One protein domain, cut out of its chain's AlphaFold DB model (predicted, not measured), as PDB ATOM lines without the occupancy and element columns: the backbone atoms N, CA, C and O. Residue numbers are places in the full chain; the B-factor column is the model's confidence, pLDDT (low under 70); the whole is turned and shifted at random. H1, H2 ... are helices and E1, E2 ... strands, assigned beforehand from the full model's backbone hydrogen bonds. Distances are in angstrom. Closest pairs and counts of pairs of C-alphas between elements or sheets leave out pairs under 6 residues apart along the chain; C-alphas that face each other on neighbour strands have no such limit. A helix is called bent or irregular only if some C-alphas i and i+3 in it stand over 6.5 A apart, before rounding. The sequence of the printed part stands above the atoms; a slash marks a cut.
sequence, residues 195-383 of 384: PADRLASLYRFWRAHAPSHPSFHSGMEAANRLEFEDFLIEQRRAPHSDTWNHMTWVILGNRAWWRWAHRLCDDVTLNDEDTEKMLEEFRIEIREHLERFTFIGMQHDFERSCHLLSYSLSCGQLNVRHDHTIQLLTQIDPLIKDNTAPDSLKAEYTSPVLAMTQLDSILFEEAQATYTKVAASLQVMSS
ATOM      1  N   PRO A 195     310.726 253.773 191.570       96.06
ATOM      2  CA  PRO A 195     311.878 254.197 190.777       96.06
ATOM      3  C   PRO A 195     312.405 253.125 189.820       96.06
ATOM      4  O   PRO A 195     312.746 253.428 188.670       96.06
ATOM      5  N   ALA A 196     312.430 251.867 190.261       93.69
ATOM      6  CA  ALA A 196     312.915 250.750 189.465       93.69
ATOM      7  C   ALA A 196     311.963 250.474 188.286       93.69
ATOM      8  O   ALA A 196     312.391 250.391 187.127       93.69
ATOM      9  N   ASP A 197     310.654 250.449 188.547       92.56
ATOM     10  CA  ASP A 197     309.635 250.299 187.503       92.56
ATOM     11  C   ASP A 197     309.624 251.475 186.514       92.56
ATOM     12  O   ASP A 197     309.364 251.290 185.315       92.56
ATOM     13  N   ARG A 198     309.916 252.694 186.986       94.75
ATOM     14  CA  ARG A 198     310.057 253.892 186.146       94.75
ATOM     15  C   ARG A 198     311.225 253.740 185.171       94.75
ATOM     16  O   ARG A 198     311.035 253.987 183.978       94.75
ATOM     17  N   LEU A 199     312.390 253.276 185.637       93.44
ATOM     18  CA  LEU A 199     313.553 253.005 184.782       93.44
ATOM     19  C   LEU A 199     313.298 251.888 183.775       93.44
ATOM     20  O   LEU A 199     313.573 252.069 182.588       93.44
ATOM     21  N   ALA A 200     312.721 250.766 184.207       91.81
ATOM     22  CA  ALA A 200     312.370 249.683 183.291       91.81
ATOM     23  C   ALA A 200     311.374 250.154 182.221       91.81
ATOM     24  O   ALA A 200     311.488 249.798 181.046       91.81
ATOM     25  N   SER A 201     310.413 251.006 182.596       90.75
ATOM     26  CA  SER A 201     309.478 251.607 181.645       90.75
ATOM     27  C   SER A 201     310.158 252.559 180.656       90.75
ATOM     28  O   SER A 201     309.773 252.564 179.485       90.75
ATOM     29  N   LEU A 202     311.142 253.348 181.100       92.69
ATOM     30  CA  LEU A 202     311.931 254.227 180.233       92.69
ATOM     31  C   LEU A 202     312.764 253.416 179.242       92.69
ATOM     32  O   LEU A 202     312.674 253.650 178.042       92.69
ATOM     33  N   TYR A 203     313.498 252.422 179.736       93.00
ATOM     34  CA  TYR A 203     314.322 251.538 178.919       93.00
ATOM     35  C   TYR A 203     313.504 250.837 177.831       93.00
ATOM     36  O   TYR A 203     313.860 250.914 176.656       93.00
ATOM     37  N   ARG A 204     312.360 250.229 178.183       90.06
ATOM     38  CA  ARG A 204     311.465 249.595 177.197       90.06
ATOM     39  C   ARG A 204     310.969 250.589 176.152       90.06
ATOM     40  O   ARG A 204     310.923 250.266 174.971       90.06
ATOM     41  N   PHE A 205     310.614 251.798 176.586       90.31
ATOM     42  CA  PHE A 205     310.173 252.853 175.684       90.31
ATOM     43  C   PHE A 205     311.285 253.258 174.708       90.31
ATOM     44  O   PHE A 205     311.049 253.282 173.508       90.31
ATOM     45  N   TRP A 206     312.503 253.503 175.185       92.50
ATOM     46  CA  TRP A 206     313.645 253.853 174.337       92.50
ATOM     47  C   TRP A 206     314.068 252.719 173.398       92.50
ATOM     48  O   TRP A 206     314.262 252.964 172.210       92.50
ATOM     49  N   ARG A 207     314.107 251.471 173.881       91.75
ATOM     50  CA  ARG A 207     314.409 250.276 173.071       91.75
ATOM     51  C   ARG A 207     313.370 250.021 171.973       91.75
ATOM     52  O   ARG A 207     313.675 249.357 170.990       91.75
ATOM     53  N   ALA A 208     312.143 250.516 172.126       89.69
ATOM     54  CA  ALA A 208     311.096 250.384 171.115       89.69
ATOM     55  C   ALA A 208     311.276 251.336 169.916       89.69
ATOM     56  O   ALA A 208     310.691 251.091 168.863       89.69
ATOM     57  N   HIS A 209     312.071 252.406 170.038       89.38
ATOM     58  CA  HIS A 209     312.257 253.364 168.945       89.38
ATOM     59  C   HIS A 209     313.214 252.810 167.891       89.38
ATOM     60  O   HIS A 209     314.325 252.376 168.208       89.38
ATOM     61  N   ALA A 210     312.800 252.856 166.625       88.44
ATOM     62  CA  ALA A 210     313.671 252.521 165.508       88.44
ATOM     63  C   ALA A 210     314.775 253.584 165.317       88.44
ATOM     64  O   ALA A 210     314.496 254.772 165.476       88.44
ATOM     65  N   PRO A 211     315.988 253.204 164.863       90.69
ATOM     66  CA  PRO A 211     317.070 254.155 164.565       90.69
ATOM     67  C   PRO A 211     316.727 255.246 163.546       90.69
ATOM     68  O   PRO A 211     317.377 256.282 163.501       90.69
ATOM     69  N   SER A 212     315.712 255.019 162.711       88.38
ATOM     70  CA  SER A 212     315.211 255.992 161.738       88.38
ATOM     71  C   SER A 212     314.190 256.980 162.317       88.38
ATOM     72  O   SER A 212     313.658 257.795 161.569       88.38
ATOM     73  N   HIS A 213     313.848 256.883 163.605       86.88
ATOM     74  CA  HIS A 213     312.877 257.770 164.238       86.88
ATOM     75  C   HIS A 213     313.443 259.204 164.345       86.88
ATOM     76  O   HIS A 213     314.590 259.363 164.756       86.88
ATOM     77  N   PRO A 214     312.680 260.270 164.035       81.88
ATOM     78  CA  PRO A 214     313.197 261.646 164.066       81.88
ATOM     79  C   PRO A 214     313.730 262.106 165.432       81.88
ATOM     80  O   PRO A 214     314.639 262.924 165.497       81.88
ATOM     81  N   SER A 215     313.173 261.579 166.526       83.06
ATOM     82  CA  SER A 215     313.646 261.849 167.895       83.06
ATOM     83  C   SER A 215     314.731 260.883 168.388       83.06
ATOM     84  O   SER A 215     315.061 260.903 169.574       83.06
ATOM     85  N   PHE A 216     315.255 260.008 167.524       85.06
ATOM     86  CA  PHE A 216     316.241 259.012 167.924       85.06
ATOM     87  C   PHE A 216     317.521 259.684 168.431       85.06
ATOM     88  O   PHE A 216     318.119 260.517 167.752       85.06
ATOM     89  N   HIS A 217     317.939 259.319 169.640       89.25
ATOM     90  CA  HIS A 217     319.098 259.898 170.316       89.25
ATOM     91  C   HIS A 217     319.966 258.809 170.964       89.25
ATOM     92  O   HIS A 217     319.582 257.640 171.024       89.25
ATOM     93  N   SER A 218     321.128 259.192 171.498       90.62
ATOM     94  CA  SER A 218     322.129 258.267 172.059       90.62
ATOM     95  C   SER A 218     321.580 257.328 173.142       90.62
ATOM     96  O   SER A 218     321.900 256.144 173.159       90.62
ATOM     97  N   GLY A 219     320.704 257.815 174.025       90.81
ATOM     98  CA  GLY A 219     319.995 256.974 175.003       90.81
ATOM     99  C   GLY A 219     319.123 255.873 174.372       90.81
ATOM    100  O   GLY A 219     319.120 254.741 174.856       90.81
ATOM    101  N   MET A 220     318.431 256.166 173.263       93.38
ATOM    102  CA  MET A 220     317.661 255.165 172.508       93.38
ATOM    103  C   MET A 220     318.567 254.174 171.779       93.38
ATOM    104  O   MET A 220     318.265 252.981 171.734       93.38
ATOM    105  N   GLU A 221     319.697 254.642 171.255       92.81
ATOM    106  CA  GLU A 221     320.729 253.790 170.662       92.81
ATOM    107  C   GLU A 221     321.302 252.802 171.686       92.81
ATOM    108  O   GLU A 221     321.342 251.596 171.429       92.81
ATOM    109  N   ALA A 222     321.669 253.287 172.875       92.69
ATOM    110  CA  ALA A 222     322.159 252.455 173.968       92.69
ATOM    111  C   ALA A 222     321.116 251.409 174.387       92.69
ATOM    112  O   ALA A 222     321.444 250.228 174.483       92.69
ATOM    113  N   ALA A 223     319.850 251.808 174.556       93.44
ATOM    114  CA  ALA A 223     318.766 250.893 174.913       93.44
ATOM    115  C   ALA A 223     318.465 249.840 173.825       93.44
ATOM    116  O   ALA A 223     318.024 248.742 174.143       93.44
ATOM    117  N   ASN A 224     318.699 250.152 172.543       92.81
ATOM    118  CA  ASN A 224     318.584 249.183 171.445       92.81
ATOM    119  C   ASN A 224     319.735 248.162 171.433       92.81
ATOM    120  O   ASN A 224     319.530 247.017 171.028       92.81
ATOM    121  N   ARG A 225     320.940 248.582 171.839       94.38
ATOM    122  CA  ARG A 225     322.177 247.788 171.759       94.38
ATOM    123  C   ARG A 225     322.447 246.937 172.998       94.38
ATOM    124  O   ARG A 225     323.061 245.882 172.871       94.38
ATOM    125  N   LEU A 226     322.062 247.419 174.174       93.88
ATOM    126  CA  LEU A 226     322.421 246.833 175.461       93.88
ATOM    127  C   LEU A 226     321.233 246.154 176.130       93.88
ATOM    128  O   LEU A 226     320.087 246.548 175.932       93.88
ATOM    129  N   GLU A 227     321.534 245.172 176.975       92.00
ATOM    130  CA  GLU A 227     320.558 244.657 177.930       92.00
ATOM    131  C   GLU A 227     320.389 245.609 179.120       92.00
ATOM    132  O   GLU A 227     321.180 246.530 179.312       92.00
ATOM    133  N   PHE A 228     319.325 245.421 179.908       91.06
ATOM    134  CA  PHE A 228     318.868 246.431 180.871       91.06
ATOM    135  C   PHE A 228     319.946 246.841 181.884       91.06
ATOM    136  O   PHE A 228     320.165 248.031 182.084       91.06
ATOM    137  N   GLU A 229     320.656 245.887 182.488       90.69
ATOM    138  CA  GLU A 229     321.700 246.201 183.471       90.69
ATOM    139  C   GLU A 229     322.909 246.902 182.845       90.69
ATOM    140  O   GLU A 229     323.379 247.906 183.380       90.69
ATOM    141  N   ASP A 230     323.366 246.435 181.680       92.25
ATOM    142  CA  ASP A 230     324.462 247.067 180.940       92.25
ATOM    143  C   ASP A 230     324.091 248.486 180.498       92.25
ATOM    144  O   ASP A 230     324.912 249.402 180.571       92.25
ATOM    145  N   PHE A 231     322.835 248.690 180.090       93.25
ATOM    146  CA  PHE A 231     322.286 250.005 179.787       93.25
ATOM    147  C   PHE A 231     322.382 250.927 181.004       93.25
ATOM    148  O   PHE A 231     322.898 252.036 180.875       93.25
ATOM    149  N   LEU A 232     321.953 250.483 182.191       91.75
ATOM    150  CA  LEU A 232     322.042 251.291 183.413       91.75
ATOM    151  C   LEU A 232     323.494 251.617 183.786       91.75
ATOM    152  O   LEU A 232     323.790 252.754 184.153       91.75
ATOM    153  N   ILE A 233     324.409 250.655 183.647       90.69
ATOM    154  CA  ILE A 233     325.844 250.873 183.872       90.69
ATOM    155  C   ILE A 233     326.388 251.927 182.899       90.69
ATOM    156  O   ILE A 233     327.149 252.802 183.316       90.69
ATOM    157  N   GLU A 234     326.000 251.877 181.621       90.44
ATOM    158  CA  GLU A 234     326.394 252.880 180.628       90.44
ATOM    159  C   GLU A 234     325.822 254.265 180.971       90.44
ATOM    160  O   GLU A 234     326.579 255.235 181.004       90.44
ATOM    161  N   GLN A 235     324.532 254.358 181.321       89.75
ATOM    162  CA  GLN A 235     323.897 255.627 181.705       89.75
ATOM    163  C   GLN A 235     324.513 256.234 182.972       89.75
ATOM    164  O   GLN A 235     324.616 257.453 183.081       89.75
ATOM    165  N   ARG A 236     324.981 255.413 183.920       85.44
ATOM    166  CA  ARG A 236     325.650 255.905 185.135       85.44
ATOM    167  C   ARG A 236     326.993 256.581 184.849       85.44
ATOM    168  O   ARG A 236     327.403 257.448 185.611       85.44
ATOM    169  N   ARG A 237     327.697 256.198 183.776       84.94
ATOM    170  CA  ARG A 237     329.003 256.793 183.421       84.94
ATOM    171  C   ARG A 237     328.882 258.235 182.930       84.94
ATOM    172  O   ARG A 237     329.835 258.995 183.057       84.94
ATOM    173  N   ALA A 238     327.734 258.588 182.364       81.69
ATOM    174  CA  ALA A 238     327.403 259.932 181.913       81.69
ATOM    175  C   ALA A 238     325.979 260.267 182.390       81.69
ATOM    176  O   ALA A 238     325.044 260.243 181.586       81.69
ATOM    177  N   PRO A 239     325.796 260.507 183.703       79.88
ATOM    178  CA  PRO A 239     324.474 260.615 184.298       79.88
ATOM    179  C   PRO A 239     323.711 261.791 183.688       79.88
ATOM    180  O   PRO A 239     324.148 262.939 183.748       79.88
ATOM    181  N   HIS A 240     322.556 261.486 183.101       83.81
ATOM    182  CA  HIS A 240     321.613 262.469 182.581       83.81
ATOM    183  C   HIS A 240     320.392 262.561 183.498       83.81
ATOM    184  O   HIS A 240     319.971 261.553 184.075       83.81
ATOM    185  N   SER A 241     319.779 263.743 183.586       82.50
ATOM    186  CA  SER A 241     318.589 263.981 184.414       82.50
ATOM    187  C   SER A 241     317.395 263.113 184.020       82.50
ATOM    188  O   SER A 241     316.522 262.868 184.839       82.50
ATOM    189  N   ASP A 242     317.343 262.626 182.781       84.38
ATOM    190  CA  ASP A 242     316.256 261.761 182.301       84.38
ATOM    191  C   ASP A 242     316.378 260.316 182.794       84.38
ATOM    192  O   ASP A 242     315.389 259.585 182.838       84.38
ATOM    193  N   THR A 243     317.570 259.880 183.201       86.75
ATOM    194  CA  THR A 243     317.829 258.499 183.628       86.75
ATOM    195  C   THR A 243     318.195 258.416 185.097       86.75
ATOM    196  O   THR A 243     317.651 257.579 185.800       86.75
ATOM    197  N   TRP A 244     319.100 259.259 185.578       92.50
ATOM    198  CA  TRP A 244     319.636 259.166 186.931       92.50
ATOM    199  C   TRP A 244     318.817 260.043 187.881       92.50
ATOM    200  O   TRP A 244     318.750 261.251 187.681       92.50
ATOM    201  N   ASN A 245     318.176 259.446 188.892       95.25
ATOM    202  CA  ASN A 245     317.354 260.156 189.885       95.25
ATOM    203  C   ASN A 245     316.423 261.229 189.276       95.25
ATOM    204  O   ASN A 245     316.437 262.402 189.666       95.25
ATOM    205  N   HIS A 246     315.675 260.839 188.240       96.25
ATOM    206  CA  HIS A 246     314.893 261.767 187.424       96.25
ATOM    207  C   HIS A 246     313.753 262.413 188.206       96.25
ATOM    208  O   HIS A 246     313.482 263.601 188.038       96.25
ATOM    209  N   MET A 247     313.063 261.645 189.053       97.94
ATOM    210  CA  MET A 247     311.954 262.195 189.831       97.94
ATOM    211  C   MET A 247     312.471 263.230 190.834       97.94
ATOM    212  O   MET A 247     311.872 264.293 190.972       97.94
ATOM    213  N   THR A 248     313.629 262.988 191.454       97.69
ATOM    214  CA  THR A 248     314.330 263.970 192.286       97.69
ATOM    215  C   THR A 248     314.684 265.221 191.493       97.69
ATOM    216  O   THR A 248     314.431 266.317 191.983       97.69
ATOM    217  N   TRP A 249     315.215 265.094 190.271       97.12
ATOM    218  CA  TRP A 249     315.510 266.254 189.419       97.12
ATOM    219  C   TRP A 249     314.262 267.104 189.159       97.12
ATOM    220  O   TRP A 249     314.310 268.323 189.307       97.12
ATOM    221  N   VAL A 250     313.128 266.469 188.843       97.31
ATOM    222  CA  VAL A 250     311.852 267.166 188.625       97.31
ATOM    223  C   VAL A 250     311.409 267.931 189.878       97.31
ATOM    224  O   VAL A 250     311.032 269.098 189.774       97.31
ATOM    225  N   ILE A 251     311.464 267.293 191.053       98.00
ATOM    226  CA  ILE A 251     310.930 267.837 192.314       98.00
ATOM    227  C   ILE A 251     311.842 268.891 192.953       98.00
ATOM    228  O   ILE A 251     311.336 269.868 193.501       98.00
ATOM    229  N   LEU A 252     313.163 268.708 192.893       97.00
ATOM    230  CA  LEU A 252     314.136 269.611 193.516       97.00
ATOM    231  C   LEU A 252     314.671 270.687 192.568       97.00
ATOM    232  O   LEU A 252     315.202 271.698 193.024       97.00
ATOM    233  N   GLY A 253     314.551 270.486 191.257       96.12
ATOM    234  CA  GLY A 253     315.178 271.368 190.285       96.12
ATOM    235  C   GLY A 253     316.646 271.031 190.048       96.12
ATOM    236  O   GLY A 253     317.285 270.259 190.768       96.12
ATOM    237  N   ASN A 254     317.198 271.636 189.001       93.50
ATOM    238  CA  ASN A 254     318.546 271.366 188.525       93.50
ATOM    239  C   ASN A 254     319.624 271.711 189.569       93.50
ATOM    240  O   ASN A 254     320.578 270.956 189.740       93.50
ATOM    241  N   ARG A 255     319.487 272.832 190.287       93.62
ATOM    242  CA  ARG A 255     320.498 273.318 191.244       93.62
ATOM    243  C   ARG A 255     320.687 272.376 192.428       93.62
ATOM    244  O   ARG A 255     321.817 271.991 192.730       93.62
ATOM    245  N   ALA A 256     319.595 272.026 193.104       94.69
ATOM    246  CA  ALA A 256     319.641 271.137 194.260       94.69
ATOM    247  C   ALA A 256     320.003 269.709 193.837       94.69
ATOM    248  O   ALA A 256     320.853 269.086 194.471       94.69
ATOM    249  N   TRP A 257     319.455 269.228 192.717       94.12
ATOM    250  CA  TRP A 257     319.808 267.918 192.174       94.12
ATOM    251  C   TRP A 257     321.304 267.791 191.874       94.12
ATOM    252  O   TRP A 257     321.922 266.842 192.345       94.12
ATOM    253  N   TRP A 258     321.925 268.768 191.197       91.44
ATOM    254  CA  TRP A 258     323.373 268.742 190.939       91.44
ATOM    255  C   TRP A 258     324.199 268.749 192.223       91.44
ATOM    256  O   TRP A 258     325.202 268.043 192.309       91.44
ATOM    257  N   ARG A 259     323.782 269.510 193.239       92.44
ATOM    258  CA  ARG A 259     324.464 269.527 194.540       92.44
ATOM    259  C   ARG A 259     324.490 268.134 195.175       92.44
ATOM    260  O   ARG A 259     325.541 267.712 195.651       92.44
ATOM    261  N   TRP A 260     323.367 267.420 195.163       92.06
ATOM    262  CA  TRP A 260     323.294 266.049 195.678       92.06
ATOM    263  C   TRP A 260     324.013 265.046 194.775       92.06
ATOM    264  O   TRP A 260     324.693 264.158 195.282       92.06
ATOM    265  N   ALA A 261     323.949 265.238 193.456       86.62
ATOM    266  CA  ALA A 261     324.689 264.449 192.479       86.62
ATOM    267  C   ALA A 261     326.191 264.476 192.730       86.62
ATOM    268  O   ALA A 261     326.825 263.427 192.788       86.62
ATOM    269  N   HIS A 262     326.749 265.667 192.933       86.56
ATOM    270  CA  HIS A 262     328.162 265.826 193.244       86.56
ATOM    271  C   HIS A 262     328.529 265.162 194.569       86.56
ATOM    272  O   HIS A 262     329.474 264.385 194.603       86.56
ATOM    273  N   ARG A 263     327.740 265.366 195.634       87.44
ATOM    274  CA  ARG A 263     327.997 264.719 196.934       87.44
ATOM    275  C   ARG A 263     327.995 263.189 196.856       87.44
ATOM    276  O   ARG A 263     328.800 262.569 197.535       87.44
ATOM    277  N   LEU A 264     327.114 262.604 196.044       82.94
ATOM    278  CA  LEU A 264     327.013 261.153 195.846       82.94
ATOM    279  C   LEU A 264     328.066 260.573 194.892       82.94
ATOM    280  O   LEU A 264     328.402 259.398 194.997       82.94
ATOM    281  N   CYS A 265     328.538 261.348 193.914       77.25
ATOM    282  CA  CYS A 265     329.496 260.872 192.913       77.25
ATOM    283  C   CYS A 265     330.958 261.129 193.305       77.25
ATOM    284  O   CYS A 265     331.825 260.357 192.901       77.25
ATOM    285  N   ASP A 266     331.241 262.158 194.110       70.56
ATOM    286  CA  ASP A 266     332.588 262.482 194.615       70.56
ATOM    287  C   ASP A 266     333.017 261.568 195.794       70.56
ATOM    288  O   ASP A 266     333.996 261.836 196.492       70.56
ATOM    289  N   ASP A 267     332.302 260.455 195.981       57.06
ATOM    290  CA  ASP A 267     332.291 259.527 197.119       57.06
ATOM    291  C   ASP A 267     333.530 258.612 197.236       57.06
ATOM    292  O   ASP A 267     333.468 257.451 197.628       57.06
ATOM    293  N   VAL A 268     334.715 259.116 196.890       54.44
ATOM    294  CA  VAL A 268     335.972 258.364 197.070       54.44
ATOM    295  C   VAL A 268     336.401 258.351 198.554       54.44
ATOM    296  O   VAL A 268     337.417 257.750 198.898       54.44
ATOM    297  N   THR A 269     335.653 259.006 199.456       54.34
ATOM    298  CA  THR A 269     336.099 259.267 200.836       54.34
ATOM    299  C   THR A 269     335.077 259.070 201.958       54.34
ATOM    300  O   THR A 269     335.501 259.171 203.110       54.34
ATOM    301  N   LEU A 270     333.782 258.826 201.705       63.94
ATOM    302  CA  LEU A 270     332.827 258.638 202.807       63.94
ATOM    303  C   LEU A 270     332.796 257.174 203.260       63.94
ATOM    304  O   LEU A 270     332.906 256.243 202.465       63.94
ATOM    305  N   ASN A 271     332.693 256.980 204.572       79.69
ATOM    306  CA  ASN A 271     332.323 255.692 205.151       79.69
ATOM    307  C   ASN A 271     330.787 255.561 205.178       79.69
ATOM    308  O   ASN A 271     330.069 256.532 204.931       79.69
ATOM    309  N   ASP A 272     330.286 254.372 205.519       82.56
ATOM    310  CA  ASP A 272     328.844 254.092 205.549       82.56
ATOM    311  C   ASP A 272     328.059 255.064 206.460       82.56
ATOM    312  O   ASP A 272     326.969 255.498 206.095       82.56
ATOM    313  N   GLU A 273     328.626 255.472 207.603       85.94
ATOM    314  CA  GLU A 273     327.983 256.385 208.565       85.94
ATOM    315  C   GLU A 273     327.827 257.808 207.997       85.94
ATOM    316  O   GLU A 273     326.771 258.434 208.127       85.94
ATOM    317  N   ASP A 274     328.855 258.318 207.315       85.44
ATOM    318  CA  ASP A 274     328.806 259.630 206.666       85.44
ATOM    319  C   ASP A 274     327.809 259.648 205.494       85.44
ATOM    320  O   ASP A 274     327.095 260.640 205.295       85.44
ATOM    321  N   THR A 275     327.715 258.543 204.748       84.31
ATOM    322  CA  THR A 275     326.731 258.374 203.671       84.31
ATOM    323  C   THR A 275     325.308 258.333 204.220       84.31
ATOM    324  O   THR A 275     324.442 259.043 203.708       84.31
ATOM    325  N   GLU A 276     325.049 257.580 205.291       88.19
ATOM    326  CA  GLU A 276     323.735 257.550 205.946       88.19
ATOM    327  C   GLU A 276     323.306 258.938 206.432       88.19
ATOM    328  O   GLU A 276     322.186 259.379 206.164       88.19
ATOM    329  N   LYS A 277     324.214 259.674 207.081       91.06
ATOM    330  CA  LYS A 277     323.943 261.043 207.530       91.06
ATOM    331  C   LYS A 277     323.611 261.976 206.364       91.06
ATOM    332  O   LYS A 277     322.680 262.773 206.458       91.06
ATOM    333  N   MET A 278     324.356 261.877 205.266       91.38
ATOM    334  CA  MET A 278     324.113 262.652 204.049       91.38
ATOM    335  C   MET A 278     322.730 262.345 203.449       91.38
ATOM    336  O   MET A 278     322.016 263.269 203.056       91.38
ATOM    337  N   LEU A 279     322.308 261.079 203.440       92.44
ATOM    338  CA  LEU A 279     320.976 260.691 202.968       92.44
ATOM    339  C   LEU A 279     319.852 261.172 203.898       92.44
ATOM    340  O   LEU A 279     318.769 261.504 203.414       92.44
ATOM    341  N   GLU A 280     320.089 261.271 205.209       94.62
ATOM    342  CA  GLU A 280     319.111 261.866 206.129       94.62
ATOM    343  C   GLU A 280     318.986 263.384 205.925       94.62
ATOM    344  O   GLU A 280     317.875 263.915 205.900       94.62
ATOM    345  N   GLU A 281     320.096 264.092 205.683       95.56
ATOM    346  CA  GLU A 281     320.060 265.504 205.271       95.56
ATOM    347  C   GLU A 281     319.241 265.686 203.979       95.56
ATOM    348  O   GLU A 281     318.425 266.605 203.880       95.56
ATOM    349  N   PHE A 282     319.412 264.786 203.006       96.31
ATOM    350  CA  PHE A 282     318.627 264.785 201.770       96.31
ATOM    351  C   PHE A 282     317.134 264.557 202.035       96.31
ATOM    352  O   PHE A 282     316.287 265.260 201.481       96.31
ATOM    353  N   ARG A 283     316.795 263.611 202.919       97.44
ATOM    354  CA  ARG A 283     315.411 263.304 203.301       97.44
ATOM    355  C   ARG A 283     314.702 264.522 203.903       97.44
ATOM    356  O   ARG A 283     313.529 264.746 203.607       97.44
ATOM    357  N   ILE A 284     315.409 265.336 204.692       96.94
ATOM    358  CA  ILE A 284     314.884 266.602 205.228       96.94
ATOM    359  C   ILE A 284     314.554 267.578 204.089       96.94
ATOM    360  O   ILE A 284     313.428 268.068 204.023       96.94
ATOM    361  N   GLU A 285     315.481 267.808 203.153       96.94
ATOM    362  CA  GLU A 285     315.257 268.724 202.023       96.94
ATOM    363  C   GLU A 285     314.096 268.270 201.118       96.94
ATOM    364  O   GLU A 285     313.314 269.098 200.637       96.94
ATOM    365  N   ILE A 286     313.948 266.957 200.909       97.62
ATOM    366  CA  ILE A 286     312.824 266.381 200.163       97.62
ATOM    367  C   ILE A 286     311.492 266.675 200.847       97.62
ATOM    368  O   ILE A 286     310.558 267.111 200.173       97.62
ATOM    369  N   ARG A 287     311.389 266.474 202.166       97.56
ATOM    370  CA  ARG A 287     310.156 266.770 202.915       97.56
ATOM    371  C   ARG A 287     309.758 268.236 202.754       97.56
ATOM    372  O   ARG A 287     308.615 268.512 202.400       97.56
ATOM    373  N   GLU A 288     310.713 269.153 202.906       96.19
ATOM    374  CA  GLU A 288     310.479 270.593 202.727       96.19
ATOM    375  C   GLU A 288     309.998 270.952 201.312       96.19
ATOM    376  O   GLU A 288     309.175 271.854 201.142       96.19
ATOM    377  N   HIS A 289     310.493 270.269 200.276       95.50
ATOM    378  CA  HIS A 289     310.029 270.495 198.906       95.50
ATOM    379  C   HIS A 289     308.649 269.896 198.656       95.50
ATOM    380  O   HIS A 289     307.819 270.553 198.027       95.50
ATOM    381  N   LEU A 290     308.377 268.688 199.157       97.31
ATOM    382  CA  LEU A 290     307.079 268.026 199.014       97.31
ATOM    383  C   LEU A 290     305.942 268.846 199.638       97.31
ATOM    384  O   LEU A 290     304.855 268.889 199.068       97.31
ATOM    385  N   GLU A 291     306.197 269.570 200.733       96.06
ATOM    386  CA  GLU A 291     305.226 270.490 201.352       96.06
ATOM    387  C   GLU A 291     304.792 271.643 200.433       96.06
ATOM    388  O   GLU A 291     303.720 272.220 200.616       96.06
ATOM    389  N   ARG A 292     305.593 271.979 199.414       96.06
ATOM    390  CA  ARG A 292     305.261 273.024 198.432       96.06
ATOM    391  C   ARG A 292     304.320 272.528 197.339       96.06
ATOM    392  O   ARG A 292     303.795 273.341 196.575       96.06
ATOM    393  N   PHE A 293     304.127 271.216 197.227       97.62
ATOM    394  CA  PHE A 293     303.221 270.639 196.248       97.62
ATOM    395  C   PHE A 293     301.793 270.639 196.773       97.62
ATOM    396  O   PHE A 293     301.501 270.193 197.876       97.62
ATOM    397  N   THR A 294     300.873 271.093 195.926       96.62
ATOM    398  CA  THR A 294     299.437 270.955 196.172       96.62
ATOM    399  C   THR A 294     299.032 269.484 196.192       96.62
ATOM    400  O   THR A 294     298.156 269.099 196.964       96.62
ATOM    401  N   PHE A 295     299.652 268.659 195.341       96.94
ATOM    402  CA  PHE A 295     299.399 267.223 195.312       96.94
ATOM    403  C   PHE A 295     300.536 266.440 194.645       96.94
ATOM    404  O   PHE A 295     301.035 266.831 193.588       96.94
ATOM    405  N   ILE A 296     300.878 265.286 195.218       97.62
ATOM    406  CA  ILE A 296     301.736 264.278 194.588       97.62
ATOM    407  C   ILE A 296     300.950 262.972 194.478       97.62
ATOM    408  O   ILE A 296     300.568 262.381 195.488       97.62
ATOM    409  N   GLY A 297     300.706 262.531 193.245       97.06
ATOM    410  CA  GLY A 297     300.023 261.274 192.950       97.06
ATOM    411  C   GLY A 297     300.969 260.079 192.877       97.06
ATOM    412  O   GLY A 297     302.162 260.225 192.604       97.06
ATOM    413  N   MET A 298     300.409 258.887 193.066       97.31
ATOM    414  CA  MET A 298     301.120 257.612 193.001       97.31
ATOM    415  C   MET A 298     300.649 256.802 191.798       97.31
ATOM    416  O   MET A 298     299.481 256.437 191.697       97.31
ATOM    417  N   GLN A 299     301.560 256.461 190.889       95.06
ATOM    418  CA  GLN A 299     301.212 255.714 189.679       95.06
ATOM    419  C   GLN A 299     300.693 254.299 189.987       95.06
ATOM    420  O   GLN A 299     299.831 253.808 189.265       95.06
ATOM    421  N   HIS A 300     301.161 253.655 191.061       92.75
ATOM    422  CA  HIS A 300     300.657 252.337 191.474       92.75
ATOM    423  C   HIS A 300     299.228 252.384 192.047       92.75
ATOM    424  O   HIS A 300     298.579 251.348 192.135       92.75
ATOM    425  N   ASP A 301     298.735 253.572 192.407       94.50
ATOM    426  CA  ASP A 301     297.380 253.829 192.907       94.50
ATOM    427  C   ASP A 301     296.718 254.932 192.056       94.50
ATOM    428  O   ASP A 301     296.212 255.941 192.554       94.50
ATOM    429  N   PHE A 302     296.833 254.786 190.729       93.12
ATOM    430  CA  PHE A 302     296.580 255.857 189.760       93.12
ATOM    431  C   PHE A 302     295.146 256.392 189.792       93.12
ATOM    432  O   PHE A 302     294.954 257.607 189.821       93.12
ATOM    433  N   GLU A 303     294.140 255.512 189.795       92.88
ATOM    434  CA  GLU A 303     292.730 255.928 189.773       92.88
ATOM    435  C   GLU A 303     292.376 256.736 191.024       92.88
ATOM    436  O   GLU A 303     291.852 257.849 190.930       92.88
ATOM    437  N   ARG A 304     292.749 256.223 192.206       93.62
ATOM    438  CA  ARG A 304     292.562 256.937 193.471       93.62
ATOM    439  C   ARG A 304     293.338 258.248 193.473       93.62
ATOM    440  O   ARG A 304     292.775 259.272 193.847       93.62
ATOM    441  N   SER A 305     294.580 258.252 192.988       95.69
ATOM    442  CA  SER A 305     295.381 259.474 192.862       95.69
ATOM    443  C   SER A 305     294.699 260.529 191.986       95.69
ATOM    444  O   SER A 305     294.720 261.705 192.334       95.69
ATOM    445  N   CYS A 306     294.047 260.137 190.887       94.31
ATOM    446  CA  CYS A 306     293.291 261.059 190.033       94.31
ATOM    447  C   CYS A 306     292.050 261.628 190.739       94.31
ATOM    448  O   CYS A 306     291.754 262.819 190.607       94.31
ATOM    449  N   HIS A 307     291.342 260.815 191.526       91.88
ATOM    450  CA  HIS A 307     290.219 261.291 192.336       91.88
ATOM    451  C   HIS A 307     290.669 262.285 193.416       91.88
ATOM    452  O   HIS A 307     290.066 263.347 193.565       91.88
ATOM    453  N   LEU A 308     291.759 261.988 194.128       93.94
ATOM    454  CA  LEU A 308     292.315 262.889 195.143       93.94
ATOM    455  C   LEU A 308     292.822 264.195 194.511       93.94
ATOM    456  O   LEU A 308     292.525 265.274 195.016       93.94
ATOM    457  N   LEU A 309     293.493 264.115 193.358       94.44
ATOM    458  CA  LEU A 309     293.935 265.281 192.591       94.44
ATOM    459  C   LEU A 309     292.771 266.202 192.207       94.44
ATOM    460  O   LEU A 309     292.878 267.419 192.350       94.44
ATOM    461  N   SER A 310     291.664 265.618 191.734       92.38
ATOM    462  CA  SER A 310     290.443 266.349 191.364       92.38
ATOM    463  C   SER A 310     289.946 267.217 192.525       92.38
ATOM    464  O   SER A 310     289.625 268.395 192.348       92.38
ATOM    465  N   TYR A 311     289.948 266.646 193.735       90.44
ATOM    466  CA  TYR A 311     289.583 267.342 194.965       90.44
ATOM    467  C   TYR A 311     290.594 268.442 195.319       90.44
ATOM    468  O   TYR A 311     290.206 269.599 195.497       90.44
ATOM    469  N   SER A 312     291.892 268.116 195.336       91.81
ATOM    470  CA  SER A 312     292.976 269.054 195.660       91.81
ATOM    471  C   SER A 312     293.029 270.270 194.730       91.81
ATOM    472  O   SER A 312     293.364 271.372 195.165       91.81
ATOM    473  N   LEU A 313     292.693 270.101 193.449       91.12
ATOM    474  CA  LEU A 313     292.663 271.199 192.482       91.12
ATOM    475  C   LEU A 313     291.317 271.924 192.416       91.12
ATOM    476  O   LEU A 313     291.286 273.065 191.946       91.12
ATOM    477  N   SER A 314     290.244 271.299 192.906       88.25
ATOM    478  CA  SER A 314     288.862 271.773 192.757       88.25
ATOM    479  C   SER A 314     288.466 271.961 191.284       88.25
ATOM    480  O   SER A 314     287.797 272.929 190.934       88.25
ATOM    481  N   CYS A 315     288.903 271.049 190.406       82.94
ATOM    482  CA  CYS A 315     288.720 271.140 188.949       82.94
ATOM    483  C   CYS A 315     287.589 270.253 188.393       82.94
ATOM    484  O   CYS A 315     287.508 270.032 187.188       82.94
ATOM    485  N   GLY A 316     286.703 269.755 189.260       83.81
ATOM    486  CA  GLY A 316     285.709 268.746 188.888       83.81
ATOM    487  C   GLY A 316     286.323 267.349 188.763       83.81
ATOM    488  O   GLY A 316     287.512 267.157 189.001       83.81
ATOM    489  N   GLN A 317     285.499 266.350 188.446       85.31
ATOM    490  CA  GLN A 317     285.949 264.960 188.378       85.31
ATOM    491  C   GLN A 317     286.759 264.705 187.101       85.31
ATOM    492  O   GLN A 317     286.253 264.872 185.992       85.31
ATOM    493  N   LEU A 318     288.006 264.254 187.260       89.12
ATOM    494  CA  LEU A 318     288.816 263.781 186.141       89.12
ATOM    495  C   LEU A 318     288.275 262.443 185.614       89.12
ATOM    496  O   LEU A 318     288.103 261.486 186.367       89.12
ATOM    497  N   ASN A 319     288.058 262.365 184.300       88.31
ATOM    498  CA  ASN A 319     287.673 261.127 183.621       88.31
ATOM    499  C   ASN A 319     288.900 260.226 183.441       88.31
ATOM    500  O   ASN A 319     289.638 260.371 182.458       88.31
ATOM    501  N   VAL A 320     289.108 259.326 184.408       87.06
ATOM    502  CA  VAL A 320     290.272 258.435 184.476       87.06
ATOM    503  C   VAL A 320     290.430 257.633 183.187       87.06
ATOM    504  O   VAL A 320     289.489 257.012 182.698       87.06
ATOM    505  N   ARG A 321     291.645 257.668 182.635       83.81
ATOM    506  CA  ARG A 321     292.012 256.979 181.396       83.81
ATOM    507  C   ARG A 321     293.415 256.400 181.467       83.81
ATOM    508  O   ARG A 321     294.274 256.888 182.203       83.81
ATOM    509  N   HIS A 322     293.656 255.396 180.637       78.62
ATOM    510  CA  HIS A 322     294.939 254.710 180.517       78.62
ATOM    511  C   HIS A 322     295.488 254.867 179.099       78.62
ATOM    512  O   HIS A 322     295.654 253.900 178.357       78.62
ATOM    513  N   ASP A 323     295.757 256.115 178.722       66.19
ATOM    514  CA  ASP A 323     296.292 256.444 177.409       66.19
ATOM    515  C   ASP A 323     297.794 256.125 177.380       66.19
ATOM    516  O   ASP A 323     298.548 256.616 178.219       66.19
ATOM    517  N   HIS A 324     298.255 255.408 176.349       63.31
ATOM    518  CA  HIS A 324     299.668 255.095 176.058       63.31
ATOM    519  C   HIS A 324     300.272 253.887 176.788       63.31
ATOM    520  O   HIS A 324     301.333 253.968 177.416       63.31
ATOM    521  N   THR A 325     299.682 252.710 176.583       62.47
ATOM    522  CA  THR A 325     300.486 251.480 176.567       62.47
ATOM    523  C   THR A 325     301.369 251.468 175.306       62.47
ATOM    524  O   THR A 325     301.015 252.067 174.288       62.47
ATOM    525  N   ILE A 326     302.529 250.798 175.336       62.44
ATOM    526  CA  ILE A 326     303.376 250.614 174.131       62.44
ATOM    527  C   ILE A 326     302.551 250.002 172.979       62.44
ATOM    528  O   ILE A 326     302.734 250.357 171.819       62.44
ATOM    529  N   GLN A 327     301.563 249.171 173.311       60.44
ATOM    530  CA  GLN A 327     300.607 248.579 172.370       60.44
ATOM    531  C   GLN A 327     299.755 249.624 171.625       60.44
ATOM    532  O   GLN A 327     299.465 249.444 170.452       60.44
ATOM    533  N   LEU A 328     299.367 250.728 172.270       65.00
ATOM    534  CA  LEU A 328     298.657 251.832 171.607       65.00
ATOM    535  C   LEU A 328     299.607 252.671 170.743       65.00
ATOM    536  O   LEU A 328     299.248 253.078 169.644       65.00
ATOM    537  N   LEU A 329     300.834 252.906 171.214       67.44
ATOM    538  CA  LEU A 329     301.837 253.679 170.472       67.44
ATOM    539  C   LEU A 329     302.262 252.993 169.171       67.44
ATOM    540  O   LEU A 329     302.347 253.647 168.140       67.44
ATOM    541  N   THR A 330     302.458 251.677 169.204       63.91
ATOM    542  CA  THR A 330     302.817 250.859 168.030       63.91
ATOM    543  C   THR A 330     301.716 250.812 166.964       63.91
ATOM    544  O   THR A 330     302.001 250.552 165.799       63.91
ATOM    545  N   GLN A 331     300.461 251.093 167.332       70.31
ATOM    546  CA  GLN A 331     299.347 251.218 166.382       70.31
ATOM    547  C   GLN A 331     299.303 252.585 165.688       70.31
ATOM    548  O   GLN A 331     298.747 252.695 164.596       70.31
ATOM    549  N   ILE A 332     299.851 253.622 166.326       73.75
ATOM    550  CA  ILE A 332     299.779 255.013 165.860       73.75
ATOM    551  C   ILE A 332     301.072 255.418 165.141       73.75
ATOM    552  O   ILE A 332     301.017 256.177 164.174       73.75
ATOM    553  N   ASP A 333     302.221 254.897 165.575       74.94
ATOM    554  CA  ASP A 333     303.534 255.206 165.014       74.94
ATOM    555  C   ASP A 333     304.246 253.930 164.519       74.94
ATOM    556  O   ASP A 333     304.678 253.109 165.335       74.94
ATOM    557  N   PRO A 334     304.424 253.756 163.193       77.56
ATOM    558  CA  PRO A 334     305.069 252.571 162.624       77.56
ATOM    559  C   PRO A 334     306.573 252.480 162.934       77.56
ATOM    560  O   PRO A 334     307.188 251.439 162.691       77.56
ATOM    561  N   LEU A 335     307.190 253.556 163.435       79.81
ATOM    562  CA  LEU A 335     308.597 253.598 163.834       79.81
ATOM    563  C   LEU A 335     308.807 253.232 165.312       79.81
ATOM    564  O   LEU A 335     309.957 253.098 165.744       79.81
ATOM    565  N   ILE A 336     307.725 253.011 166.066       75.75
ATOM    566  CA  ILE A 336     307.754 252.392 167.392       75.75
ATOM    567  C   ILE A 336     307.438 250.908 167.219       75.75
ATOM    568  O   ILE A 336     306.373 250.523 166.744       75.75
ATOM    569  N   LYS A 337     308.378 250.051 167.613       77.75
ATOM    570  CA  LYS A 337     308.237 248.598 167.519       77.75
ATOM    571  C   LYS A 337     307.643 248.033 168.794       77.75
ATOM    572  O   LYS A 337     308.023 248.424 169.899       77.75
ATOM    573  N   ASP A 338     306.757 247.056 168.636       66.50
ATOM    574  CA  ASP A 338     306.301 246.256 169.761       66.50
ATOM    575  C   ASP A 338     307.421 245.296 170.180       66.50
ATOM    576  O   ASP A 338     307.563 244.196 169.656       66.50
ATOM    577  N   ASN A 339     308.267 245.760 171.100       59.28
ATOM    578  CA  ASN A 339     309.303 244.956 171.742       59.28
ATOM    579  C   ASN A 339     308.792 244.374 173.072       59.28
ATOM    580  O   ASN A 339     309.552 244.305 174.040       59.28
ATOM    581  N   THR A 340     307.514 243.977 173.148       51.47
ATOM    582  CA  THR A 340     306.962 243.221 174.284       51.47
ATOM    583  C   THR A 340     307.632 241.848 174.405       51.47
ATOM    584  O   THR A 340     307.073 240.796 174.109       51.47
ATOM    585  N   ALA A 341     308.849 241.829 174.950       44.31
ATOM    586  CA  ALA A 341     309.164 240.792 175.921       44.31
ATOM    587  C   ALA A 341     308.076 240.854 177.018       44.31
ATOM    588  O   ALA A 341     307.598 241.958 177.304       44.31
ATOM    589  N   PRO A 342     307.645 239.716 177.596       44.09
ATOM    590  CA  PRO A 342     306.491 239.677 178.491       44.09
ATOM    591  C   PRO A 342     306.600 240.716 179.613       44.09
ATOM    592  O   PRO A 342     307.707 241.092 180.004       44.09
ATOM    593  N   ASP A 343     305.460 241.101 180.190       46.16
ATOM    594  CA  ASP A 343     305.294 241.962 181.379       46.16
ATOM    595  C   ASP A 343     306.085 241.510 182.643       46.16
ATOM    596  O   ASP A 343     305.844 241.986 183.750       46.16
ATOM    597  N   SER A 344     307.038 240.583 182.512       43.53
ATOM    598  CA  SER A 344     307.820 239.947 183.569       43.53
ATOM    599  C   SER A 344     309.063 240.717 184.012       43.53
ATOM    600  O   SER A 344     309.637 240.353 185.032       43.53
ATOM    601  N   LEU A 345     309.493 241.775 183.315       52.75
ATOM    602  CA  LEU A 345     310.499 242.699 183.862       52.75
ATOM    603  C   LEU A 345     309.812 243.653 184.849       52.75
ATOM    604  O   LEU A 345     309.642 244.847 184.568       52.75
ATOM    605  N   LYS A 346     309.401 243.107 186.000       57.06
ATOM    606  CA  LYS A 346     309.472 243.869 187.249       57.06
ATOM    607  C   LYS A 346     310.950 244.112 187.491       57.06
ATOM    608  O   LYS A 346     311.732 243.165 187.447       57.06
ATOM    609  N   ALA A 347     311.336 245.371 187.644       62.81
ATOM    610  CA  ALA A 347     312.726 245.660 187.931       62.81
ATOM    611  C   ALA A 347     313.029 245.130 189.333       62.81
ATOM    612  O   ALA A 347     312.504 245.626 190.327       62.81
ATOM    613  N   GLU A 348     313.839 244.079 189.408       75.62
ATOM    614  CA  GLU A 348     314.461 243.712 190.668       75.62
ATOM    615  C   GLU A 348     315.456 244.812 191.041       75.62
ATOM    616  O   GLU A 348     316.115 245.395 190.175       75.62
ATOM    617  N   TYR A 349     315.558 245.119 192.331       75.94
ATOM    618  CA  TYR A 349     316.503 246.105 192.847       75.94
ATOM    619  C   TYR A 349     317.924 245.527 192.844       75.94
ATOM    620  O   TYR A 349     318.491 245.192 193.884       75.94
ATOM    621  N   THR A 350     318.497 245.375 191.651       85.75
ATOM    622  CA  THR A 350     319.892 244.972 191.470       85.75
ATOM    623  C   THR A 350     320.827 246.150 191.751       85.75
ATOM    624  O   THR A 350     320.402 247.306 191.827       85.75
ATOM    625  N   SER A 351     322.124 245.882 191.938       86.62
ATOM    626  CA  SER A 351     323.103 246.936 192.254       86.62
ATOM    627  C   SER A 351     323.106 248.096 191.232       86.62
ATOM    628  O   SER A 351     323.107 249.251 191.671       86.62
ATOM    629  N   PRO A 352     323.017 247.856 189.904       87.75
ATOM    630  CA  PRO A 352     322.862 248.932 188.923       87.75
ATOM    631  C   PRO A 352     321.584 249.761 189.100       87.75
ATOM    632  O   PRO A 352     321.634 250.979 188.945       87.75
ATOM    633  N   VAL A 353     320.455 249.133 189.445       89.00
ATOM    634  CA  VAL A 353     319.182 249.836 189.678       89.00
ATOM    635  C   VAL A 353     319.299 250.745 190.895       89.00
ATOM    636  O   VAL A 353     319.053 251.943 190.778       89.00
ATOM    637  N   LEU A 354     319.761 250.211 192.028       89.31
ATOM    638  CA  LEU A 354     319.942 250.978 193.266       89.31
ATOM    639  C   LEU A 354     320.846 252.199 193.055       89.31
ATOM    640  O   LEU A 354     320.523 253.302 193.491       89.31
ATOM    641  N   ALA A 355     321.943 252.022 192.319       87.75
ATOM    642  CA  ALA A 355     322.863 253.105 191.994       87.75
ATOM    643  C   ALA A 355     322.247 254.215 191.119       87.75
ATOM    644  O   ALA A 355     322.730 255.350 191.124       87.75
ATOM    645  N   MET A 356     321.206 253.892 190.349       91.12
ATOM    646  CA  MET A 356     320.512 254.839 189.477       91.12
ATOM    647  C   MET A 356     319.337 255.546 190.159       91.12
ATOM    648  O   MET A 356     318.909 256.595 189.672       91.12
ATOM    649  N   THR A 357     318.819 254.984 191.257       93.56
ATOM    650  CA  THR A 357     317.562 255.423 191.883       93.56
ATOM    651  C   THR A 357     317.682 255.824 193.347       93.56
ATOM    652  O   THR A 357     316.658 256.073 193.968       93.56
ATOM    653  N   GLN A 358     318.877 255.866 193.933       92.19
ATOM    654  CA  GLN A 358     319.047 256.071 195.377       92.19
ATOM    655  C   GLN A 358     318.289 257.293 195.935       92.19
ATOM    656  O   GLN A 358     317.628 257.184 196.967       92.19
ATOM    657  N   LEU A 359     318.341 258.437 195.245       95.06
ATOM    658  CA  LEU A 359     317.611 259.642 195.651       95.06
ATOM    659  C   LEU A 359     316.115 259.530 195.322       95.06
ATOM    660  O   LEU A 359     315.272 259.912 196.136       95.06
ATOM    661  N   ASP A 360     315.780 258.956 194.162       97.25
ATOM    662  CA  ASP A 360     314.392 258.704 193.758       97.25
ATOM    663  C   ASP A 360     313.668 257.778 194.753       97.25
ATOM    664  O   ASP A 360     312.482 257.978 195.003       97.25
ATOM    665  N   SER A 361     314.362 256.804 195.348       96.56
ATOM    666  CA  SER A 361     313.819 255.897 196.364       96.56
ATOM    667  C   SER A 361     313.422 256.647 197.632       96.56
ATOM    668  O   SER A 361     312.295 256.497 198.097       96.56
ATOM    669  N   ILE A 362     314.293 257.521 198.145       97.31
ATOM    670  CA  ILE A 362     313.980 258.349 199.322       97.31
ATOM    671  C   ILE A 362     312.821 259.305 199.010       97.31
ATOM    672  O   ILE A 362     311.889 259.428 199.804       97.31
ATOM    673  N   LEU A 363     312.837 259.947 197.835       98.31
ATOM    674  CA  LEU A 363     311.727 260.784 197.377       98.31
ATOM    675  C   LEU A 363     310.409 259.999 197.337       98.31
ATOM    676  O   LEU A 363     309.389 260.485 197.825       98.31
ATOM    677  N   PHE A 364     310.423 258.804 196.749       98.31
ATOM    678  CA  PHE A 364     309.235 257.975 196.603       98.31
ATOM    679  C   PHE A 364     308.664 257.556 197.963       98.31
ATOM    680  O   PHE A 364     307.458 257.678 198.168       98.31
ATOM    681  N   GLU A 365     309.512 257.144 198.908       98.00
ATOM    682  CA  GLU A 365     309.109 256.807 200.280       98.00
ATOM    683  C   GLU A 365     308.425 257.985 200.993       98.00
ATOM    684  O   GLU A 365     307.320 257.842 201.523       98.00
ATOM    685  N   GLU A 366     309.050 259.167 200.984       98.31
ATOM    686  CA  GLU A 366     308.514 260.361 201.654       98.31
ATOM    687  C   GLU A 366     307.212 260.850 201.009       98.31
ATOM    688  O   GLU A 366     306.245 261.219 201.691       98.31
ATOM    689  N   ALA A 367     307.142 260.798 199.680       98.06
ATOM    690  CA  ALA A 367     305.928 261.124 198.955       98.06
ATOM    691  C   ALA A 367     304.814 260.103 199.235       98.06
ATOM    692  O   ALA A 367     303.664 260.502 199.416       98.06
ATOM    693  N   GLN A 368     305.122 258.805 199.327       97.56
ATOM    694  CA  GLN A 368     304.145 257.759 199.640       97.56
ATOM    695  C   GLN A 368     303.595 257.901 201.063       97.56
ATOM    696  O   GLN A 368     302.383 257.771 201.277       97.56
ATOM    697  N   ALA A 369     304.453 258.232 202.030       96.44
ATOM    698  CA  ALA A 369     304.031 258.538 203.392       96.44
ATOM    699  C   ALA A 369     303.079 259.748 203.429       96.44
ATOM    700  O   ALA A 369     302.058 259.718 204.121       96.44
ATOM    701  N   THR A 370     303.376 260.791 202.649       94.75
ATOM    702  CA  THR A 370     302.531 261.990 202.525       94.75
ATOM    703  C   THR A 370     301.193 261.670 201.855       94.75
ATOM    704  O   THR A 370     300.134 262.000 202.394       94.75
ATOM    705  N   TYR A 371     301.221 260.949 200.733       95.94
ATOM    706  CA  TYR A 371     300.039 260.499 199.999       95.94
ATOM    707  C   TYR A 371     299.095 259.679 200.882       95.94
ATOM    708  O   TYR A 371     297.895 259.941 200.918       95.94
ATOM    709  N   THR A 372     299.632 258.732 201.654       95.06
ATOM    710  CA  THR A 372     298.835 257.861 202.531       95.06
ATOM    711  C   THR A 372     298.071 258.663 203.586       95.06
ATOM    712  O   THR A 372     296.900 258.378 203.841       95.06
ATOM    713  N   LYS A 373     298.691 259.705 204.160       91.50
ATOM    714  CA  LYS A 373     298.029 260.605 205.119       91.50
ATOM    715  C   LYS A 373     296.863 261.352 204.465       91.50
ATOM    716  O   LYS A 373     295.755 261.314 204.992       91.50
ATOM    717  N   VAL A 374     297.090 261.958 203.297       88.88
ATOM    718  CA  VAL A 374     296.048 262.675 202.532       88.88
ATOM    719  C   VAL A 374     294.896 261.738 202.163       88.88
ATOM    720  O   VAL A 374     293.722 262.063 202.353       88.88
ATOM    721  N   ALA A 375     295.232 260.545 201.677       89.88
ATOM    722  CA  ALA A 375     294.273 259.545 201.247       89.88
ATOM    723  C   ALA A 375     293.410 259.014 202.408       89.88
ATOM    724  O   ALA A 375     292.242 258.685 202.184       89.88
ATOM    725  N   ALA A 376     293.961 258.942 203.625       89.62
ATOM    726  CA  ALA A 376     293.234 258.566 204.837       89.62
ATOM    727  C   ALA A 376     292.311 259.690 205.338       89.62
ATOM    728  O   ALA A 376     291.152 259.427 205.654       89.62
ATOM    729  N   SER A 377     292.776 260.945 205.355       83.44
ATOM    730  CA  SER A 377     291.957 262.094 205.774       83.44
ATOM    731  C   SER A 377     290.697 262.259 204.920       83.44
ATOM    732  O   SER A 377     289.628 262.557 205.447       83.44
ATOM    733  N   LEU A 378     290.795 262.008 203.611       74.94
ATOM    734  CA  LEU A 378     289.653 262.122 202.701       74.94
ATOM    735  C   LEU A 378     288.657 260.961 202.812       74.94
ATOM    736  O   LEU A 378     287.468 261.173 202.590       74.94
ATOM    737  N   GLN A 379     289.097 259.762 203.216       73.56
ATOM    738  CA  GLN A 379     288.173 258.656 203.497       73.56
ATOM    739  C   GLN A 379     287.241 258.984 204.667       73.56
ATOM    740  O   GLN A 379     286.045 258.728 204.563       73.56
ATOM    741  N   VAL A 380     287.766 259.616 205.723       69.31
ATOM    742  CA  VAL A 380     286.974 260.046 206.887       69.31
ATOM    743  C   VAL A 380     285.915 261.076 206.479       69.31
ATOM    744  O   VAL A 380     284.748 260.910 206.815       69.31
ATOM    745  N   MET A 381     286.290 262.073 205.670       60.59
ATOM    746  CA  MET A 381     285.361 263.108 205.192       60.59
ATOM    747  C   MET A 381     284.274 262.586 204.243       60.59
ATOM    748  O   MET A 381     283.227 263.205 204.129       60.59
ATOM    749  N   SER A 382     284.522 261.483 203.529       58.84
ATOM    750  CA  SER A 382     283.530 260.862 202.632       58.84
ATOM    751  C   SER A 382     282.556 259.909 203.337       58.84
ATOM    752  O   SER A 382     281.601 259.447 202.716       58.84
ATOM    753  N   SER A 383     282.833 259.569 204.600       52.91
ATOM    754  CA  SER A 383     282.015 258.671 205.428       52.91
ATOM    755  C   SER A 383     281.119 259.391 206.442       52.91
ATOM    756  O   SER A 383     280.310 258.732 207.096       52.91
TER     757      SER A 383
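What this domain is: This is residues 195 to 383 of the 384 residues of the protein "Sulfotransferase family protein" of Burkholderia cepacia (UniProt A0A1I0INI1). One long kinked helix, H8, runs across the domain, and most of the other helices gather along it: H1 and H3 pack on its first part, with H2 packed on both of them, and the hairpin of H4 and H5 packs on its residues 359 to 367. The short strand E1 packs further along H8 and H6 folds back over E1, while H7 lies far out between two long links. The printed part has 189 residues, with eight named helices and one named strand in the order H1 H2 H3 H4 H5 E1 H6 H7 H8, and the class is mostly helix. The whole is compact, with a radius of gyration of the C-alphas of 18.7 A and spans of 52 by 50 by 29 A.

Where its parts are: H1, residues 195 to 207, begins at C-alpha 195 (311.878, 254.197, 190.777) and is 18.3 A long. H2 is residues 218 to 225 and H3 residues 228 to 237. H4, residues 246 to 265, measures 15.6 A and has a kink of 132 degrees near residue 254. H5, residues 272 to 290, measures 26.7 A. E1, residues 295 to 298, pairs with no named strand. H6 is residues 299 to 313, 17.9 A, and H7 residues 326 to 332. H8, residues 351 to 383, measures 44.7 A, has a kink of 66 degrees near residue 358 and ends at C-alpha 383 (282.015, 258.671, 205.428). H4, H6 and H8 are irregular: C-alphas 251 and 254 are 9.2 A apart, 300 and 303 8.9 A, 356 and 359 8.3 A.

How they stand to each other: H8 is the hub, touching H1, H3, H4 and H5. H1 touches it with residues 195 to 196 alone, the closest C-alphas being Pro 195 and Thr 357, 5.9 A. H3 touches it about perpendicular at 75 degrees, closest at the C-alphas of Leu 232 and Pro 352, 6.0 A. H2 and H3 form a helical hairpin, closest at the C-alphas of Ala 223 and Phe 231, 6.1 A. H1 touches H2, about perpendicular at 82 degrees, closest at the C-alphas of Trp 206 and Met 220, 4.6 A. H4, H5 and H8 form a bundle, three helices that touch one another. H4 and H5 are a helical hairpin, at a shallow tilt of 22 degrees, opposite ways, closest at the C-alphas of Leu 252 and His 289, 6.8 A. H5 and H8 run the same way at a steep tilt of 40 degrees, closest at the C-alphas of Ile 286 and Leu 363, 6.3 A. The closest C-alphas of E1 and H8 are Ile 296 and Tyr 371, 6.8 A. H6 is close to H8 but not clearly touching, and H7 touches no helix. Every O i to N i+4 pair is within hydrogen-bond range in H1, H2, H3 and H5; H4 has 13 of 16, H6 9 of 11, H7 2 of 3 and H8 26 of 29.

The domain as a whole: The C-alphas of Ser 212 and Ser 383, the two farthest apart, are 54.9 A apart. The printed part has no cut. The links H6 to H7 and H7 to H8 are long, with 12 and 18 residues. The mean pLDDT of the printed part is 85.9; residues 267 to 270, 323 to 330, 338 to 347 and 380 to 383 are under 70.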